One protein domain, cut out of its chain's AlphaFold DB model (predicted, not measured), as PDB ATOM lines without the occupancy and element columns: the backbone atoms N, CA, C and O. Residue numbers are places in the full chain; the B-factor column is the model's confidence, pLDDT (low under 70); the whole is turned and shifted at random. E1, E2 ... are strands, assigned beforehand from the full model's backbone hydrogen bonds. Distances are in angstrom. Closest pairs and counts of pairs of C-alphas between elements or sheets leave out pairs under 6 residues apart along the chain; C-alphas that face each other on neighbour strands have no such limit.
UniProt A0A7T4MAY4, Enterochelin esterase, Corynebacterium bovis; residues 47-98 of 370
ATOM      1  N   ALA A  47     122.112  84.426 168.420       91.50
ATOM      2  CA  ALA A  47     121.204  84.473 169.558       91.50
ATOM      3  C   ALA A  47     119.841  83.838 169.202       91.50
ATOM      4  O   ALA A  47     119.460  83.797 168.029       91.50
ATOM      5  N   PRO A  48     119.068  83.353 170.190       93.69
ATOM      6  CA  PRO A  48     117.720  82.866 169.939       93.69
ATOM      7  C   PRO A  48     116.847  83.888 169.206       93.69
ATOM      8  O   PRO A  48     116.807  85.062 169.559       93.69
ATOM      9  N   GLY A  49     116.139  83.422 168.180       93.12
ATOM     10  CA  GLY A  49     115.229  84.236 167.375       93.12
ATOM     11  C   GLY A  49     115.912  85.079 166.298       93.12
ATOM     12  O   GLY A  49     115.210  85.823 165.620       93.12
ATOM     13  N   THR A  50     117.233  84.966 166.110       94.38
ATOM     14  CA  THR A  50     117.941  85.730 165.075       94.38
ATOM     15  C   THR A  50     118.209  84.930 163.804       94.38
ATOM     16  O   THR A  50     118.397  83.710 163.809       94.38
ATOM     17  N   ALA A  51     118.252  85.657 162.697       94.38
ATOM     18  CA  ALA A  51     118.730  85.232 161.399       94.38
ATOM     19  C   ALA A  51     119.685  86.297 160.852       94.38
ATOM     20  O   ALA A  51     119.644  87.452 161.275       94.38
ATOM     21  N   ALA A  52     120.561  85.892 159.944       93.94
ATOM     22  CA  ALA A  52     121.556  86.763 159.346       93.94
ATOM     23  C   ALA A  52     121.808  86.385 157.886       93.94
ATOM     24  O   ALA A  52     121.737  85.211 157.507       93.94
ATOM     25  N   THR A  53     122.155  87.391 157.098       94.81
ATOM     26  CA  THR A  53     122.637  87.275 155.729       94.81
ATOM     27  C   THR A  53     124.165  87.247 155.738       94.81
ATOM     28  O   THR A  53     124.826  88.041 156.411       94.81
ATOM     29  N   TYR A  54     124.757  86.315 154.994       94.38
ATOM     30  CA  TYR A  54     126.205  86.214 154.834       94.38
ATOM     31  C   TYR A  54     126.592  85.897 153.393       94.38
ATOM     32  O   TYR A  54     125.855  85.248 152.661       94.38
ATOM     33  N   SER A  55     127.800  86.297 153.009       94.94
ATOM     34  CA  SER A  55     128.414  85.930 151.731       94.94
ATOM     35  C   SER A  55     129.753  85.247 151.960       94.94
ATOM     36  O   SER A  55     130.508  85.614 152.872       94.94
ATOM     37  N   LEU A  56     130.100  84.307 151.087       93.00
ATOM     38  CA  LEU A  56     131.481  83.873 150.921       93.00
ATOM     39  C   LEU A  56     132.207  84.885 150.031       93.00
ATOM     40  O   LEU A  56     131.621  85.434 149.099       93.00
ATOM     41  N   LEU A  57     133.474  85.156 150.340       93.31
ATOM     42  CA  LEU A  57     134.337  85.990 149.509       93.31
ATOM     43  C   LEU A  57     135.321  85.066 148.793       93.31
ATOM     44  O   LEU A  57     136.223  84.527 149.430       93.31
ATOM     45  N   VAL A  58     135.118  84.865 147.494       88.56
ATOM     46  CA  VAL A  58     135.954  84.007 146.644       88.56
ATOM     47  C   VAL A  58     136.569  84.895 145.575       88.56
ATOM     48  O   VAL A  58     135.843  85.551 144.833       88.56
ATOM     49  N   ASP A  59     137.900  84.989 145.556       89.88
ATOM     50  CA  ASP A  59     138.652  85.850 144.631       89.88
ATOM     51  C   ASP A  59     138.135  87.303 144.591       89.88
ATOM     52  O   ASP A  59     137.970  87.914 143.538       89.88
ATOM     53  N   GLY A  60     137.806  87.853 145.767       88.12
ATOM     54  CA  GLY A  60     137.278  89.216 145.914       88.12
ATOM     55  C   GLY A  60     135.803  89.388 145.531       88.12
ATOM     56  O   GLY A  60     135.249  90.468 145.726       88.12
ATOM     57  N   THR A  61     135.137  88.334 145.058       90.81
ATOM     58  CA  THR A  61     133.727  88.365 144.652       90.81
ATOM     59  C   THR A  61     132.836  87.754 145.730       90.81
ATOM     60  O   THR A  61     133.145  86.702 146.295       90.81
ATOM     61  N   ARG A  62     131.712  88.416 146.031       94.25
ATOM     62  CA  ARG A  62     130.688  87.874 146.934       94.25
ATOM     63  C   ARG A  62     129.879  86.797 146.224       94.25
ATOM     64  O   ARG A  62     129.355  87.033 145.139       94.25
ATOM     65  N   THR A  63     129.734  85.648 146.865       94.69
ATOM     66  CA  THR A  63     128.912  84.540 146.376       94.69
ATOM     67  C   THR A  63     128.098  83.934 147.514       94.69
ATOM     68  O   THR A  63     128.517  83.966 148.679       94.69
ATOM     69  N   ALA A  64     126.918  83.413 147.180       95.69
ATOM     70  CA  ALA A  64     126.161  82.546 148.069       95.69
ATOM     71  C   ALA A  64     126.990  81.302 148.430       95.69
ATOM     72  O   ALA A  64     127.845  80.859 147.666       95.69
ATOM     73  N   ASP A  65     126.737  80.736 149.602       94.50
ATOM     74  CA  ASP A  65     127.335  79.479 150.029       94.50
ATOM     75  C   ASP A  65     126.734  78.308 149.232       94.50
ATOM     76  O   ASP A  65     125.555  77.998 149.419       94.50
ATOM     77  N   PRO A  66     127.514  77.621 148.373       91.88
ATOM     78  CA  PRO A  66     126.995  76.537 147.539       91.88
ATOM     79  C   PRO A  66     126.493  75.330 148.342       91.88
ATOM     80  O   PRO A  66     125.753  74.506 147.809       91.88
ATOM     81  N   ALA A  67     126.916  75.193 149.604       92.12
ATOM     82  CA  ALA A  67     126.459  74.135 150.496       92.12
ATOM     83  C   ALA A  67     125.189  74.521 151.274       92.12
ATOM     84  O   ALA A  67     124.573  73.656 151.901       92.12
ATOM     85  N   ASN A  68     124.789  75.797 151.245       93.88
ATOM     86  CA  ASN A  68     123.606  76.280 151.937       93.88
ATOM     87  C   ASN A  68     122.408  76.375 150.975       93.88
ATOM     88  O   ASN A  68     122.415  77.202 150.062       93.88
ATOM     89  N   PRO A  69     121.343  75.582 151.185       92.06
ATOM     90  CA  PRO A  69     120.152  75.635 150.342       92.06
ATOM     91  C   PRO A  69     119.270  76.872 150.586       92.06
ATOM     92  O   PRO A  69     118.301  77.054 149.855       92.06
ATOM     93  N   ASP A  70     119.537  77.687 151.615       94.25
ATOM     94  CA  ASP A  70     118.822  78.938 151.900       94.25
ATOM     95  C   ASP A  70     119.655  80.135 151.414       94.25
ATOM     96  O   ASP A  70     120.450  80.713 152.157       94.25
ATOM     97  N   ALA A  71     119.511  80.474 150.136       94.19
ATOM     98  CA  ALA A  71     120.175  81.604 149.507       94.19
ATOM     99  C   ALA A  71     119.316  82.877 149.546       94.19
ATOM    100  O   ALA A  71     118.087  82.827 149.520       94.19
ATOM    101  N   ALA A  72     119.985  84.026 149.536       93.50
ATOM    102  CA  ALA A  72     119.406  85.340 149.278       93.50
ATOM    103  C   ALA A  72     119.946  85.853 147.935       93.50
ATOM    104  O   ALA A  72     120.731  86.799 147.863       93.50
ATOM    105  N   GLY A  73     119.569  85.156 146.860       91.50
ATOM    106  CA  GLY A  73     120.106  85.380 145.518       91.50
ATOM    107  C   GLY A  73     121.531  84.835 145.316       91.50
ATOM    108  O   GLY A  73     122.030  84.060 146.131       91.50
ATOM    109  N   PRO A  74     122.209  85.221 144.220       92.69
ATOM    110  CA  PRO A  74     123.483  84.615 143.815       92.69
ATOM    111  C   PRO A  74     124.685  85.031 144.677       92.69
ATOM    112  O   PRO A  74     125.740  84.394 144.634       92.69
ATOM    113  N   THR A  75     124.556  86.114 145.442       94.12
ATOM    114  CA  THR A  75     125.669  86.750 146.161       94.12
ATOM    115  C   THR A  75     125.637  86.518 147.666       94.12
ATOM    116  O   THR A  75     126.609  86.869 148.338       94.12
ATOM    117  N   ALA A  76     124.568  85.937 148.211       95.38
ATOM    118  CA  ALA A  76     124.397  85.788 149.648       95.38
ATOM    119  C   ALA A  76     123.580  84.548 150.031       95.38
ATOM    120  O   ALA A  76     122.801  84.006 149.250       95.38
ATOM    121  N   SER A  77     123.751  84.130 151.277       96.00
ATOM    122  CA  SER A  77     123.051  83.035 151.928       96.00
ATOM    123  C   SER A  77     122.518  83.460 153.283       96.00
ATOM    124  O   SER A  77     122.953  84.449 153.871       96.00
ATOM    125  N   LEU A  78     121.561  82.692 153.781       95.44
ATOM    126  CA  LEU A  78     120.849  82.957 155.013       95.44
ATOM    127  C   LEU A  78     121.214  81.898 156.043       95.44
ATOM    128  O   LEU A  78     121.242  80.699 155.767       95.44
ATOM    129  N   VAL A  79     121.472  82.344 157.263       94.25
ATOM    130  CA  VAL A  79     121.679  81.480 158.422       94.25
ATOM    131  C   VAL A  79     120.733  81.919 159.528       94.25
ATOM    132  O   VAL A  79     120.413  83.096 159.661       94.25
ATOM    133  N   HIS A  80     120.228  80.974 160.307       94.00
ATOM    134  CA  HIS A  80     119.225  81.236 161.332       94.00
ATOM    135  C   HIS A  80     119.498  80.394 162.563       94.00
ATOM    136  O   HIS A  80     119.947  79.249 162.476       94.00
ATOM    137  N   HIS A  81     119.186  80.958 163.724       95.19
ATOM    138  CA  HIS A  81     119.138  80.188 164.948       95.19
ATOM    139  C   HIS A  81     118.015  79.133 164.852       95.19
ATOM    140  O   HIS A  81     116.937  79.448 164.339       95.19
ATOM    141  N   PRO A  82     118.192  77.908 165.385       93.38
ATOM    142  CA  PRO A  82     117.176  76.846 165.323       93.38
ATOM    143  C   PRO A  82     115.804  77.187 165.925       93.38
ATOM    144  O   PRO A  82     114.836  76.475 165.689       93.38
ATOM    145  N   SER A  83     115.712  78.253 166.721       94.31
ATOM    146  CA  SER A  83     114.449  78.724 167.302       94.31
ATOM    147  C   SER A  83     113.628  79.624 166.370       94.31
ATOM    148  O   SER A  83     112.547  80.053 166.764       94.31
ATOM    149  N   VAL A  84     114.144  79.985 165.192       92.00
ATOM    150  CA  VAL A  84     113.408  80.783 164.205       92.00
ATOM    151  C   VAL A  84     112.392  79.890 163.496       92.00
ATOM    152  O   VAL A  84     112.769  78.891 162.885       92.00
ATOM    153  N   ASP A  85     111.111  80.272 163.530       90.25
ATOM    154  CA  ASP A  85     110.097  79.630 162.695       90.25
ATOM    155  C   ASP A  85     110.298  80.029 161.227       90.25
ATOM    156  O   ASP A  85     110.219  81.199 160.848       90.25
ATOM    157  N   ARG A  86     110.560  79.024 160.393       87.50
ATOM    158  CA  ARG A  86     110.768  79.161 158.946       87.50
ATOM    159  C   ARG A  86     109.629  78.567 158.136       87.50
ATOM    160  O   ARG A  86     109.743  78.427 156.926       87.50
ATOM    161  N   SER A  87     108.518  78.215 158.775       90.38
ATOM    162  CA  SER A  87     107.410  77.523 158.124       90.38
ATOM    163  C   SER A  87     106.755  78.334 156.999       90.38
ATOM    164  O   SER A  87     106.082  77.741 156.158       90.38
ATOM    165  N   LEU A  88     106.945  79.658 156.977       91.88
ATOM    166  CA  LEU A  88     106.510  80.573 155.913       91.88
ATOM    167  C   LEU A  88     107.619  80.914 154.902       91.88
ATOM    168  O   LEU A  88     107.332  81.503 153.868       91.88
ATOM    169  N   TRP A  89     108.869  80.558 155.197       90.75
ATOM    170  CA  TRP A  89     110.062  80.959 154.451       90.75
ATOM    171  C   TRP A  89     110.821  79.709 153.989       90.75
ATOM    172  O   TRP A  89     111.806  79.320 154.630       90.75
ATOM    173  N   PRO A  90     110.346  79.029 152.925       84.38
ATOM    174  CA  PRO A  90     111.009  77.838 152.413       84.38
ATOM    175  C   PRO A  90     112.428  78.161 151.933       84.38
ATOM    176  O   PRO A  90     112.730  79.285 151.532       84.38
ATOM    177  N   ALA A  91     113.303  77.155 151.978       89.88
ATOM    178  CA  ALA A  91     114.653  77.282 151.444       89.88
ATOM    179  C   ALA A  91     114.604  77.548 149.933       89.88
ATOM    180  O   ALA A  91     113.817  76.927 149.213       89.88
ATOM    181  N   ARG A  92     115.465  78.453 149.467       89.69
ATOM    182  CA  ARG A  92     115.522  78.908 148.080       89.69
ATOM    183  C   ARG A  92     116.960  78.811 147.564       89.69
ATOM    184  O   ARG A  92     117.829  79.447 148.152       89.69
ATOM    185  N   PRO A  93     117.241  78.061 146.484       91.56
ATOM    186  CA  PRO A  93     118.597  77.966 145.955       91.56
ATOM    187  C   PRO A  93     119.037  79.283 145.297       91.56
ATOM    188  O   PRO A  93     118.214  80.091 144.866       91.56
ATOM    189  N   ALA A  94     120.351  79.497 145.211       91.25
ATOM    190  CA  ALA A  94     120.946  80.756 144.749       91.25
ATOM    191  C   ALA A  94     120.625  81.109 143.283       91.25
ATOM    192  O   ALA A  94     120.660  82.280 142.907       91.25
ATOM    193  N   ASP A  95     120.301  80.106 142.468       90.19
ATOM    194  CA  ASP A  95     119.932  80.218 141.055       90.19
ATOM    195  C   ASP A  95     118.410  80.209 140.816       90.19
ATOM    196  O   ASP A  95     117.960  80.207 139.668       90.19
ATOM    197  N   ALA A  96     117.598  80.237 141.882       89.06
ATOM    198  CA  ALA A  96     116.145  80.248 141.771       89.06
ATOM    199  C   ALA A  96     115.633  81.504 141.055       89.06
ATOM    200  O   ALA A  96     115.702  82.626 141.572       89.06
ATOM    201  N   VAL A  97     115.000  81.301 139.903       85.00
ATOM    202  CA  VAL A  97     114.262  82.352 139.200       85.00
ATOM    203  C   VAL A  97     112.942  82.599 139.929       85.00
ATOM    204  O   VAL A  97     112.202  81.665 140.219       85.00
ATOM    205  N   ALA A  98     112.656  83.855 140.274       81.81
ATOM    206  CA  ALA A  98     111.402  84.210 140.930       81.81
ATOM    207  C   ALA A  98     110.232  84.175 139.950       81.81
ATOM    208  O   ALA A  98     110.307  84.761 138.864       81.81
TER     209      ALA A  98
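This is residues 47 to 98 of the 370 residues of the protein "Enterochelin esterase" of Corynebacterium bovis (UniProt A0A7T4MAY4). With little regular structure, the domain is a narrow two-stranded ribbon in two pieces: E1 runs on into E2, with E4 beside E1 and E3 folded back beside E2. A loop, residues 64 to 76, joins E3 to E4, and a tail, residues 81 to 98, folds back along the ribbon. The printed 52 residues hold no named helix and four strands, E1 to E4 in chain order, in two antiparallel sheets, E1 - E4 and E2 - E3; the class is all strand, with 14 residues in named elements. It is only just compact, close to loose, with a radius of gyration of the C-alphas of 11.6 A and spans of 34 by 26 by 15 A.

E1, residues 51 to 54, and E4, residues 77 to 80, are antiparallel at 154 degrees; N 52 and O 79 are within hydrogen-bond range at 2.8 A. E1 runs on into E2, residues 56 to 58, at 5 degrees. E2 and E3, residues 61 to 63, form an antiparallel hairpin, with N 56 and O 63 at 2.9 A.

E1 is 10.0 A long from C-alpha 51 at (118.730, 85.232, 161.399), and E4 is 10.3 A long, ending at C-alpha 80 at (119.225, 81.236, 161.332).

The printed part has no cut; the link E3 to E4 is long, with 13 residues. No printed residue is under 70 in pLDDT.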